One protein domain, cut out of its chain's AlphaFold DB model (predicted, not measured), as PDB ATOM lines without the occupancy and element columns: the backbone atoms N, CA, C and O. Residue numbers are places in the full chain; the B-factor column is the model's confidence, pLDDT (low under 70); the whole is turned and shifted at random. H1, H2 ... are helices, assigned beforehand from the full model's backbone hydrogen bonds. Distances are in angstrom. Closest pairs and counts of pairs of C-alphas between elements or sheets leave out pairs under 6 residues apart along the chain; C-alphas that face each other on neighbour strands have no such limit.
ATOM      1  N   SER A  99      61.954 156.743 134.751       72.25
ATOM      2  CA  SER A  99      62.819 157.849 134.325       72.25
ATOM      3  C   SER A  99      63.542 157.551 133.009       72.25
ATOM      4  O   SER A  99      63.601 158.404 132.128       72.25
ATOM      5  N   THR A 100      64.030 156.321 132.826       73.62
ATOM      6  CA  THR A 100      64.696 155.912 131.589       73.62
ATOM      7  C   THR A 100      63.708 155.923 130.428       73.62
ATOM      8  O   THR A 100      64.037 156.439 129.368       73.62
ATOM      9  N   PHE A 101      62.483 155.430 130.629       76.81
ATOM     10  CA  PHE A 101      61.429 155.471 129.611       76.81
ATOM     11  C   PHE A 101      61.045 156.884 129.192       76.81
ATOM     12  O   PHE A 101      60.961 157.139 127.995       76.81
ATOM     13  N   GLN A 102      60.865 157.800 130.142       79.25
ATOM     14  CA  GLN A 102      60.554 159.188 129.804       79.25
ATOM     15  C   GLN A 102      61.663 159.802 128.939       79.25
ATOM     16  O   GLN A 102      61.374 160.458 127.945       79.25
ATOM     17  N   ILE A 103      62.932 159.486 129.228       81.38
ATOM     18  CA  ILE A 103      64.056 159.881 128.369       81.38
ATOM     19  C   ILE A 103      63.915 159.280 126.964       81.38
ATOM     20  O   ILE A 103      64.067 160.012 125.990       81.38
ATOM     21  N   PHE A 104      63.603 157.987 126.829       79.94
ATOM     22  CA  PHE A 104      63.405 157.350 125.515       79.94
ATOM     23  C   PHE A 104      62.284 158.002 124.706       79.94
ATOM     24  O   PHE A 104      62.485 158.333 123.539       79.94
ATOM     25  N   ALA A 105      61.121 158.202 125.324       79.44
ATOM     26  CA  ALA A 105      59.965 158.802 124.672       79.44
ATOM     27  C   ALA A 105      60.271 160.242 124.229       79.44
ATOM     28  O   ALA A 105      60.023 160.604 123.081       79.44
ATOM     29  N   SER A 106      60.895 161.047 125.095       83.81
ATOM     30  CA  SER A 106      61.334 162.406 124.761       83.81
ATOM     31  C   SER A 106      62.320 162.444 123.595       83.81
ATOM     32  O   SER A 106      62.235 163.325 122.742       83.81
ATOM     33  N   VAL A 107      63.256 161.498 123.545       83.19
ATOM     34  CA  VAL A 107      64.238 161.399 122.464       83.19
ATOM     35  C   VAL A 107      63.563 161.074 121.127       83.19
ATOM     36  O   VAL A 107      63.835 161.755 120.142       83.19
ATOM     37  N   LEU A 108      62.644 160.102 121.096       80.56
ATOM     38  CA  LEU A 108      61.886 159.754 119.888       80.56
ATOM     39  C   LEU A 108      61.013 160.920 119.406       80.56
ATOM     40  O   LEU A 108      61.004 161.229 118.219       80.56
ATOM     41  N   LYS A 109      60.368 161.650 120.322       83.00
ATOM     42  CA  LYS A 109      59.597 162.857 119.979       83.00
ATOM     43  C   LYS A 109      60.442 163.955 119.343       83.00
ATOM     44  O   LYS A 109      59.947 164.689 118.494       83.00
ATOM     45  N   LEU A 110      61.698 164.110 119.761       84.38
ATOM     46  CA  LEU A 110      62.597 165.094 119.151       84.38
ATOM     47  C   LEU A 110      63.022 164.668 117.749       84.38
ATOM     48  O   LEU A 110      63.057 165.522 116.866       84.38
ATOM     49  N   LEU A 111      63.270 163.373 117.538       81.31
ATOM     50  CA  LEU A 111      63.503 162.828 116.200       81.31
ATOM     51  C   LEU A 111      62.295 163.095 115.289       81.31
ATOM     52  O   LEU A 111      62.483 163.620 114.198       81.31
ATOM     53  N   ASN A 112      61.062 162.890 115.775       79.50
ATOM     54  CA  ASN A 112      59.848 163.195 114.997       79.50
ATOM     55  C   ASN A 112      59.690 164.665 114.624       79.50
ATOM     56  O   ASN A 112      59.062 164.995 113.625       79.50
ATOM     57  N   ARG A 113      60.280 165.563 115.415       82.69
ATOM     58  CA  ARG A 113      60.326 166.998 115.120       82.69
ATOM     59  C   ARG A 113      61.451 167.365 114.144       82.69
ATOM     60  O   ARG A 113      61.753 168.544 113.993       82.69
ATOM     61  N   GLY A 114      62.097 166.377 113.524       79.50
ATOM     62  CA  GLY A 114      63.179 166.562 112.559       79.50
ATOM     63  C   GLY A 114      64.523 166.930 113.190       79.50
ATOM     64  O   GLY A 114      65.443 167.341 112.480       79.50
ATOM     65  N   LEU A 115      64.682 166.817 114.518       83.12
ATOM     66  CA  LEU A 115      66.000 167.015 115.117       83.12
ATOM     67  C   LEU A 115      66.872 165.800 114.826       83.12
ATOM     68  O   LEU A 115      66.595 164.707 115.300       83.12
ATOM     69  N   ALA A 116      67.999 166.024 114.152       81.56
ATOM     70  CA  ALA A 116      69.022 164.999 113.998       81.56
ATOM     71  C   ALA A 116      69.477 164.458 115.367       81.56
ATOM     72  O   ALA A 116      69.752 165.230 116.293       81.56
ATOM     73  N   TRP A 117      69.629 163.136 115.474       79.56
ATOM     74  CA  TRP A 117      70.034 162.435 116.700       79.56
ATOM     75  C   TRP A 117      71.262 163.043 117.405       79.56
ATOM     76  O   TRP A 117      71.355 163.090 118.638       79.56
ATOM     77  N   GLU A 118      72.230 163.513 116.622       79.62
ATOM     78  CA  GLU A 118      73.477 164.113 117.105       79.62
ATOM     79  C   GLU A 118      73.236 165.394 117.913       79.62
ATOM     80  O   GLU A 118      73.962 165.675 118.867       79.62
ATOM     81  N   LYS A 119      72.163 166.125 117.595       83.62
ATOM     82  CA  LYS A 119      71.766 167.376 118.254       83.62
ATOM     83  C   LYS A 119      70.945 167.145 119.528       83.62
ATOM     84  O   LYS A 119      70.697 168.085 120.290       83.62
ATOM     85  N   ILE A 120      70.540 165.903 119.802       84.62
ATOM     86  CA  ILE A 120      69.793 165.535 121.007       84.62
ATOM     87  C   ILE A 120      70.784 165.268 122.149       84.62
ATOM     88  O   ILE A 120      71.464 164.237 122.198       84.62
ATOM     89  N   ASN A 121      70.864 166.220 123.080       86.56
ATOM     90  CA  ASN A 121      71.665 166.152 124.302       86.56
ATOM     91  C   ASN A 121      70.824 166.547 125.533       86.56
ATOM     92  O   ASN A 121      69.650 166.893 125.406       86.56
ATOM     93  N   VAL A 122      71.415 166.497 126.732       85.25
ATOM     94  CA  VAL A 122      70.709 166.781 127.999       85.25
ATOM     95  C   VAL A 122      70.062 168.166 127.989       85.25
ATOM     96  O   VAL A 122      68.931 168.308 128.441       85.25
ATOM     97  N   LEU A 123      70.744 169.174 127.446       84.62
ATOM     98  CA  LEU A 123      70.233 170.541 127.380       84.62
ATOM     99  C   LEU A 123      69.063 170.643 126.399       84.62
ATOM    100  O   LEU A 123      68.050 171.251 126.730       84.62
ATOM    101  N   THR A 124      69.161 169.993 125.237       88.19
ATOM    102  CA  THR A 124      68.073 169.916 124.254       88.19
ATOM    103  C   THR A 124      66.841 169.237 124.857       88.19
ATOM    104  O   THR A 124      65.736 169.765 124.754       88.19
ATOM    105  N   ILE A 125      67.016 168.110 125.557       85.44
ATOM    106  CA  ILE A 125      65.902 167.418 126.220       85.44
ATOM    107  C   ILE A 125      65.296 168.291 127.316       85.44
ATOM    108  O   ILE A 125      64.085 168.463 127.323       85.44
ATOM    109  N   LYS A 126      66.105 168.890 128.198       87.00
ATOM    110  CA  LYS A 126      65.600 169.777 129.260       87.00
ATOM    111  C   LYS A 126      64.846 170.980 128.701       87.00
ATOM    112  O   LYS A 126      63.841 171.383 129.276       87.00
ATOM    113  N   ARG A 127      65.301 171.529 127.570       89.44
ATOM    114  CA  ARG A 127      64.648 172.653 126.889       89.44
ATOM    115  C   ARG A 127      63.262 172.281 126.359       89.44
ATOM    116  O   ARG A 127      62.354 173.096 126.453       89.44
ATOM    117  N   HIS A 128      63.100 171.083 125.800       84.75
ATOM    118  CA  HIS A 128      61.823 170.641 125.225       84.75
ATOM    119  C   HIS A 128      60.912 169.912 126.223       84.75
ATOM    120  O   HIS A 128      59.700 169.881 126.024       84.75
ATOM    121  N   PHE A 129      61.477 169.357 127.295       88.81
ATOM    122  CA  PHE A 129      60.777 168.585 128.322       88.81
ATOM    123  C   PHE A 129      61.281 168.977 129.722       88.81
ATOM    124  O   PHE A 129      62.072 168.253 130.329       88.81
ATOM    125  N   PRO A 130      60.831 170.119 130.273       85.31
ATOM    126  CA  PRO A 130      61.327 170.632 131.554       85.31
ATOM    127  C   PRO A 130      61.095 169.695 132.749       85.31
ATOM    128  O   PRO A 130      61.879 169.703 133.694       85.31
ATOM    129  N   TYR A 131      60.081 168.823 132.697       84.69
ATOM    130  CA  TYR A 131      59.826 167.807 133.732       84.69
ATOM    131  C   TYR A 131      60.965 166.776 133.873       84.69
ATOM    132  O   TYR A 131      61.050 166.068 134.873       84.69
ATOM    133  N   LEU A 132      61.875 166.719 132.896       81.94
ATOM    134  CA  LEU A 132      63.100 165.919 132.901       81.94
ATOM    135  C   LEU A 132      64.326 166.682 133.434       81.94
ATOM    136  O   LEU A 132      65.468 166.265 133.229       81.94
ATOM    137  N   ALA A 133      64.120 167.791 134.152       75.50
ATOM    138  CA  ALA A 133      65.191 168.624 134.704       75.50
ATOM    139  C   ALA A 133      66.178 167.868 135.612       75.50
ATOM    140  O   ALA A 133      67.353 168.241 135.668       75.50
ATOM    141  N   SER A 134      65.738 166.787 136.261       79.00
ATOM    142  CA  SER A 134      66.558 165.943 137.143       79.00
ATOM    143  C   SER A 134      67.614 165.102 136.410       79.00
ATOM    144  O   SER A 134      68.496 164.522 137.044       79.00
ATOM    145  N   ILE A 135      67.579 165.037 135.076       78.50
ATOM    146  CA  ILE A 135      68.551 164.264 134.297       78.50
ATOM    147  C   ILE A 135      69.869 165.017 134.180       78.50
ATOM    148  O   ILE A 135      69.966 166.054 133.532       78.50
ATOM    149  N   ASN A 136      70.924 164.459 134.764       76.19
ATOM    150  CA  ASN A 136      72.257 165.065 134.717       76.19
ATOM    151  C   ASN A 136      73.120 164.524 133.572       76.19
ATOM    152  O   ASN A 136      74.063 165.182 133.138       76.19
ATOM    153  N   ARG A 137      72.790 163.341 133.043       77.62
ATOM    154  CA  ARG A 137      73.516 162.713 131.938       77.62
ATOM    155  C   ARG A 137      72.598 161.798 131.143       77.62
ATOM    156  O   ARG A 137      71.823 161.044 131.723       77.62
ATOM    157  N   ILE A 138      72.745 161.820 129.823       73.56
ATOM    158  CA  ILE A 138      72.171 160.808 128.935       73.56
ATOM    159  C   ILE A 138      73.314 159.907 128.499       73.56
ATOM    160  O   ILE A 138      74.205 160.324 127.759       73.56
ATOM    161  N   ASP A 139      73.307 158.676 128.988       72.06
ATOM    162  CA  ASP A 139      74.221 157.646 128.514       72.06
ATOM    163  C   ASP A 139      73.564 156.925 127.333       72.06
ATOM    164  O   ASP A 139      72.738 156.029 127.517       72.06
ATOM    165  N   LYS A 140      73.920 157.347 126.111       71.38
ATOM    166  CA  LYS A 140      73.387 156.783 124.861       71.38
ATOM    167  C   LYS A 140      73.670 155.272 124.738       71.38
ATOM    168  O   LYS A 140      72.882 154.566 124.119       71.38
ATOM    169  N   VAL A 141      74.729 154.754 125.377       60.97
ATOM    170  CA  VAL A 141      75.080 153.320 125.368       60.97
ATOM    171  C   VAL A 141      74.186 152.531 126.320       60.97
ATOM    172  O   VAL A 141      73.660 151.488 125.940       60.97
ATOM    173  N   ARG A 142      73.946 153.029 127.541       66.00
ATOM    174  CA  ARG A 142      72.959 152.409 128.450       66.00
ATOM    175  C   ARG A 142      71.554 152.451 127.861       66.00
ATOM    176  O   ARG A 142      70.837 151.457 127.940       66.00
ATOM    177  N   LEU A 143      71.192 153.570 127.235       68.88
ATOM    178  CA  LEU A 143      69.938 153.747 126.504       68.88
ATOM    179  C   LEU A 143      69.800 152.648 125.422       68.88
ATOM    180  O   LEU A 143      68.795 151.946 125.364       68.88
ATOM    181  N   LEU A 144      70.867 152.353 124.680       64.88
ATOM    182  CA  LEU A 144      70.881 151.251 123.715       64.88
ATOM    183  C   LEU A 144      70.771 149.850 124.353       64.88
ATOM    184  O   LEU A 144      70.020 149.004 123.874       64.88
ATOM    185  N   ILE A 145      71.498 149.583 125.442       61.75
ATOM    186  CA  ILE A 145      71.451 148.288 126.151       61.75
ATOM    187  C   ILE A 145      70.029 147.995 126.641       61.75
ATOM    188  O   ILE A 145      69.523 146.884 126.463       61.75
ATOM    189  N   HIS A 146      69.366 148.997 127.218       63.62
ATOM    190  CA  HIS A 146      67.985 148.861 127.663       63.62
ATOM    191  C   HIS A 146      67.024 148.629 126.483       63.62
ATOM    192  O   HIS A 146      66.123 147.800 126.615       63.62
ATOM    193  N   PHE A 147      67.262 149.258 125.325       65.50
ATOM    194  CA  PHE A 147      66.495 149.028 124.095       65.50
ATOM    195  C   PHE A 147      66.642 147.579 123.587       65.50
ATOM    196  O   PHE A 147      65.649 146.867 123.432       65.50
ATOM    197  N   LYS A 148      67.879 147.073 123.474       59.59
ATOM    198  CA  LYS A 148      68.180 145.690 123.046       59.59
ATOM    199  C   LYS A 148      67.657 144.616 123.996       59.59
ATOM    200  O   LYS A 148      67.289 143.525 123.556       59.59
ATOM    201  N   SER A 149      67.634 144.904 125.299       59.31
ATOM    202  CA  SER A 149      67.112 143.983 126.317       59.31
ATOM    203  C   SER A 149      65.598 143.744 126.195       59.31
ATOM    204  O   SER A 149      65.084 142.764 126.730       59.31
ATOM    205  N   GLY A 150      64.882 144.613 125.472       57.94
ATOM    206  CA  GLY A 150      63.450 144.515 125.213       57.94
ATOM    207  C   GLY A 150      63.145 144.162 123.760       57.94
ATOM    208  O   GLY A 150      62.586 144.982 123.040       57.94
ATOM    209  N   ARG A 151      63.473 142.941 123.316       46.00
ATOM    210  CA  ARG A 151      63.019 142.454 122.000       46.00
ATOM    211  C   ARG A 151      61.480 142.456 121.964       46.00
ATOM    212  O   ARG A 151      60.860 141.937 122.888       46.00
ATOM    213  N   TYR A 152      60.899 143.029 120.904       50.41
ATOM    214  CA  TYR A 152      59.454 143.130 120.595       50.41
ATOM    215  C   TYR A 152      58.645 144.282 121.231       50.41
ATOM    216  O   TYR A 152      57.516 144.072 121.664       50.41
ATOM    217  N   ARG A 153      59.167 145.521 121.252       58.28
ATOM    218  CA  ARG A 153      58.405 146.713 121.713       58.28
ATOM    219  C   ARG A 153      58.141 147.793 120.667       58.28
ATOM    220  O   ARG A 153      57.664 148.864 121.019       58.28
ATOM    221  N   LEU A 154      58.395 147.501 119.394       55.41
ATOM    222  CA  LEU A 154      58.089 148.408 118.284       55.41
ATOM    223  C   LEU A 154      56.595 148.783 118.273       55.41
ATOM    224  O   LEU A 154      56.237 149.952 118.340       55.41
ATOM    225  N   SER A 155      55.729 147.767 118.341       55.94
ATOM    226  CA  SER A 155      54.272 147.924 118.444       55.94
ATOM    227  C   SER A 155      53.829 148.583 119.750       55.94
ATOM    228  O   SER A 155      52.780 149.212 119.803       55.94
ATOM    229  N   TRP A 156      54.629 148.447 120.807       63.06
ATOM    230  CA  TRP A 156      54.330 149.006 122.118       63.06
ATOM    231  C   TRP A 156      54.558 150.517 122.155       63.06
ATOM    232  O   TRP A 156      53.692 151.238 122.630       63.06
ATOM    233  N   PHE A 157      55.674 151.019 121.615       67.12
ATOM    234  CA  PHE A 157      55.922 152.465 121.558       67.12
ATOM    235  C   PHE A 157      54.893 153.189 120.686       67.12
ATOM    236  O   PHE A 157      54.373 154.215 121.113       67.12
ATOM    237  N   MET A 158      54.529 152.605 119.540       61.59
ATOM    238  CA  MET A 158      53.464 153.137 118.678       61.59
ATOM    239  C   MET A 158      52.083 153.114 119.357       61.59
ATOM    240  O   MET A 158      51.229 153.933 119.039       61.59
ATOM    241  N   ALA A 159      51.851 152.192 120.301       61.97
ATOM    242  CA  ALA A 159      50.608 152.123 121.073       61.97
ATOM    243  C   ALA A 159      50.558 153.108 122.257       61.97
ATOM    244  O   ALA A 159      49.471 153.435 122.725       61.97
ATOM    245  N   VAL A 160      51.713 153.548 122.771       63.41
ATOM    246  CA  VAL A 160      51.803 154.504 123.891       63.41
ATOM    247  C   VAL A 160      51.733 155.946 123.404       63.41
ATOM    248  O   VAL A 160      51.238 156.805 124.132       63.41
ATOM    249  N   ASP A 161      52.240 156.220 122.204       64.94
ATOM    250  CA  ASP A 161      52.351 157.578 121.696       64.94
ATOM    251  C   ASP A 161      52.155 157.616 120.179       64.94
ATOM    252  O   ASP A 161      52.989 157.128 119.412       64.94
ATOM    253  N   SER A 162      51.032 158.197 119.756       65.19
ATOM    254  CA  SER A 162      50.653 158.328 118.347       65.19
ATOM    255  C   SER A 162      51.568 159.264 117.560       65.19
ATOM    256  O   SER A 162      51.575 159.206 116.334       65.19
ATOM    257  N   ASP A 163      52.349 160.108 118.243       69.06
ATOM    258  CA  ASP A 163      53.242 161.065 117.590       69.06
ATOM    259  C   ASP A 163      54.528 160.393 117.077       69.06
ATOM    260  O   ASP A 163      55.346 161.054 116.436       69.06
ATOM    261  N   ILE A 164      54.747 159.104 117.383       69.38
ATOM    262  CA  ILE A 164      55.916 158.324 116.958       69.38
ATOM    263  C   ILE A 164      55.638 157.610 115.636       69.38
ATOM    264  O   ILE A 164      54.884 156.640 115.584       69.38
ATOM    265  N   THR A 165      56.302 158.063 114.573       71.25
ATOM    266  CA  THR A 165      56.207 157.454 113.240       71.25
ATOM    267  C   THR A 165      57.262 156.360 113.040       71.25
ATOM    268  O   THR A 165      58.298 156.333 113.711       71.25
ATOM    269  N   THR A 166      57.008 155.447 112.098       64.31
ATOM    270  CA  THR A 166      57.934 154.358 111.736       64.31
ATOM    271  C   THR A 166      59.237 154.879 111.122       64.31
ATOM    272  O   THR A 166      60.301 154.361 111.424       64.31
ATOM    273  N   GLU A 167      59.181 155.968 110.356       66.75
ATOM    274  CA  GLU A 167      60.339 156.550 109.663       66.75
ATOM    275  C   GLU A 167      61.403 157.118 110.621       66.75
ATOM    276  O   GLU A 167      62.602 156.892 110.468       66.75
ATOM    277  N   ASN A 168      60.984 157.813 111.679       67.12
ATOM    278  CA  ASN A 168      61.914 158.357 112.677       67.12
ATOM    279  C   ASN A 168      62.485 157.269 113.596       67.12
ATOM    280  O   ASN A 168      63.562 157.420 114.179       67.12
ATOM    281  N   LEU A 169      61.764 156.157 113.711       67.44
ATOM    282  CA  LEU A 169      62.232 154.955 114.379       67.44
ATOM    283  C   LEU A 169      63.288 154.236 113.531       67.44
ATOM    284  O   LEU A 169      64.301 153.811 114.082       67.44
ATOM    285  N   ASP A 170      63.110 154.192 112.211       66.69
ATOM    286  CA  ASP A 170      64.104 153.667 111.274       66.69
ATOM    287  C   ASP A 170      65.395 154.496 111.311       66.69
ATOM    288  O   ASP A 170      66.476 153.922 111.389       66.69
ATOM    289  N   GLN A 171      65.314 155.829 111.425       68.25
ATOM    290  CA  GLN A 171      66.501 156.674 111.647       68.25
ATOM    291  C   GLN A 171      67.258 156.311 112.936       68.25
ATOM    292  O   GLN A 171      68.493 156.316 112.973       68.25
ATOM    293  N   PHE A 172      66.535 155.983 114.011       65.25
ATOM    294  CA  PHE A 172      67.142 155.550 115.267       65.25
ATOM    295  C   PHE A 172      67.753 154.144 115.162       65.25
ATOM    296  O   PHE A 172      68.842 153.917 115.690       65.25
ATOM    297  N   VAL A 173      67.093 153.216 114.460       67.50
ATOM    298  CA  VAL A 173      67.583 151.849 114.213       67.50
ATOM    299  C   VAL A 173      68.793 151.850 113.277       67.50
ATOM    300  O   VAL A 173      69.770 151.155 113.539       67.50
ATOM    301  N   GLU A 174      68.785 152.667 112.226       66.19
ATOM    302  CA  GLU A 174      69.944 152.881 111.362       66.19
ATOM    303  C   GLU A 174      71.117 153.466 112.138       66.19
ATOM    304  O   GLU A 174      72.253 153.035 111.957       66.19
ATOM    305  N   TRP A 175      70.870 154.445 113.014       66.19
ATOM    306  CA  TRP A 175      71.902 154.960 113.907       66.19
ATOM    307  C   TRP A 175      72.400 153.877 114.875       66.19
ATOM    308  O   TRP A 175      73.606 153.776 115.084       66.19
ATOM    309  N   GLU A 176      71.516 153.041 115.432       59.72
ATOM    310  CA  GLU A 176      71.893 151.878 116.246       59.72
ATOM    311  C   GLU A 176      72.807 150.945 115.458       59.72
ATOM    312  O   GLU A 176      73.865 150.592 115.966       59.72
ATOM    313  N   GLN A 177      72.442 150.562 114.237       57.78
ATOM    314  CA  GLN A 177      73.264 149.705 113.385       57.78
ATOM    315  C   GLN A 177      74.602 150.385 113.093       57.78
ATOM    316  O   GLN A 177      75.650 149.826 113.400       57.78
ATOM    317  N   LYS A 178      74.586 151.661 112.688       59.78
ATOM    318  CA  LYS A 178      75.788 152.480 112.472       59.78
ATOM    319  C   LYS A 178      76.657 152.616 113.727       59.78
ATOM    320  O   LYS A 178      77.861 152.721 113.574       59.78
ATOM    321  N   ILE A 179      76.118 152.600 114.951       51.12
ATOM    322  CA  ILE A 179      76.865 152.652 116.232       51.12
ATOM    323  C   ILE A 179      77.306 151.279 116.721       51.12
ATOM    324  O   ILE A 179      78.323 151.156 117.389       51.12
ATOM    325  N   VAL A 180      76.541 150.237 116.444       48.03
ATOM    326  CA  VAL A 180      76.930 148.854 116.732       48.03
ATOM    327  C   VAL A 180      78.072 148.444 115.810       48.03
ATOM    328  O   VAL A 180      78.990 147.750 116.250       48.03
ATOM    329  N   ASP A 181      78.049 148.969 114.589       46.41
ATOM    330  CA  ASP A 181      79.091 148.823 113.585       46.41
ATOM    331  C   ASP A 181      80.184 149.912 113.715       46.41
ATOM    332  O   ASP A 181      81.308 149.709 113.248       46.41
ATOM    333  N   SER A 182      79.924 151.027 114.423       41.16
ATOM    334  CA  SER A 182      80.914 152.072 114.748       41.16
ATOM    335  C   SER A 182      81.558 151.844 116.122       41.16
ATOM    336  O   SER A 182      80.909 151.847 117.168       41.16
TER     337      SER A 182
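AT A GLANCE: This is residues 99 to 182 of the 492 residues of an uncharacterized protein of Dimargaris cristalligena (UniProt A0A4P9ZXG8). H5, the longest helix, makes one edge of a rounded cluster of five short to medium helices gathered round H1 in the middle, with H2 on one side of H1 and H3, H4 and H5 on the other. The cluster is loosely joined: helix contacts are few, and the one clear contact is where residues 108 to 112 of H1 meet residues 168 to 169 of H5, H1 standing steeply to H5. The printed part has 84 residues with five named helices, in the order H1, H2, H3, H4, H5 along the chain, and no named strand. Its class is all helix, with 53 of the 84 residues in named elements. The whole is compact, with a radius of gyration of the C-alphas of 12.3 A and spans of 30 by 29 by 24 A.

HOW THE PARTS SIT: The longest helix is H5, residues 166 to 180, and it touches H1, residues 99 to 112. H1 and H5 touch with 4 pairs of C-alphas within 8 A, H1 with residues 108 to 112 alone and H5 with residues 168 to 169 alone. The closest C-alphas of the two helices are those of Asn 112 and Asn 168, 5.7 A apart. H1 and H5 run opposite ways at a steep tilt of 67 degrees, only just short of about perpendicular. H3, residues 140 to 149, is close to H5 but not clearly touching, the closest C-alphas being those of Leu 144 and Glu 176, 7.6 A apart. Their lines stand about perpendicular, at 74 degrees. H3 is also close to H1 but not clearly touching, with Phe 104 and Leu 143 as the closest residues, their C-alphas 7.5 A apart. The lines of H1 and H3 are about perpendicular, at 77 degrees. H4, residues 154 to 160, and H5 are near each other, with 6 pairs of C-alphas within 10 A. H4 and H1 are only just apart, their closest C-alphas 8.1 A from each other. H2, residues 122 to 128, is close to H1 but not clearly touching: the closest C-alphas are those of Ser 106 and Ile 125, 6.9 A apart. H1 and H2 run the same way at a steep tilt of 68 degrees, only just short of about perpendicular. H2 is apart from H3, H4 and H5, and H3 is apart from H4. In H1, H2, H3, H4 and H5 every O i to N i+4 pair is within hydrogen-bond range.

IN THESE COORDINATES: H5, residues 166 to 180, is 20.4 A from first to last C-alpha; it begins at C-alpha 166, (57.934, 154.358, 111.736), and ends at C-alpha 180, (76.930, 148.854, 116.732). H1, residues 99 to 112, is 20.3 A long and begins at C-alpha 99, (62.819, 157.849, 134.325). H3, residues 140 to 149, measures 14.3 A, H4, residues 154 to 160, 10.4 A, and H2, residues 122 to 128, 10.1 A.

THE WHOLE: The two C-alphas farthest apart are those of Tyr 131 and Asp 181, at 33.7 A, while the C-alphas of Ser 99 and Ser 182, the first and last printed residues, are 27.3 A apart. The printed part has no cut. The link from H2 to H3, 11 residues, is long; that from H1 to H2, 9 residues, is short; those from H3 to H4 and from H4 to H5 are tight. The mean pLDDT of the printed part is 71.3, and 41 residues of this predicted model, residues 141 to 164 and 166 to 182, are under 70.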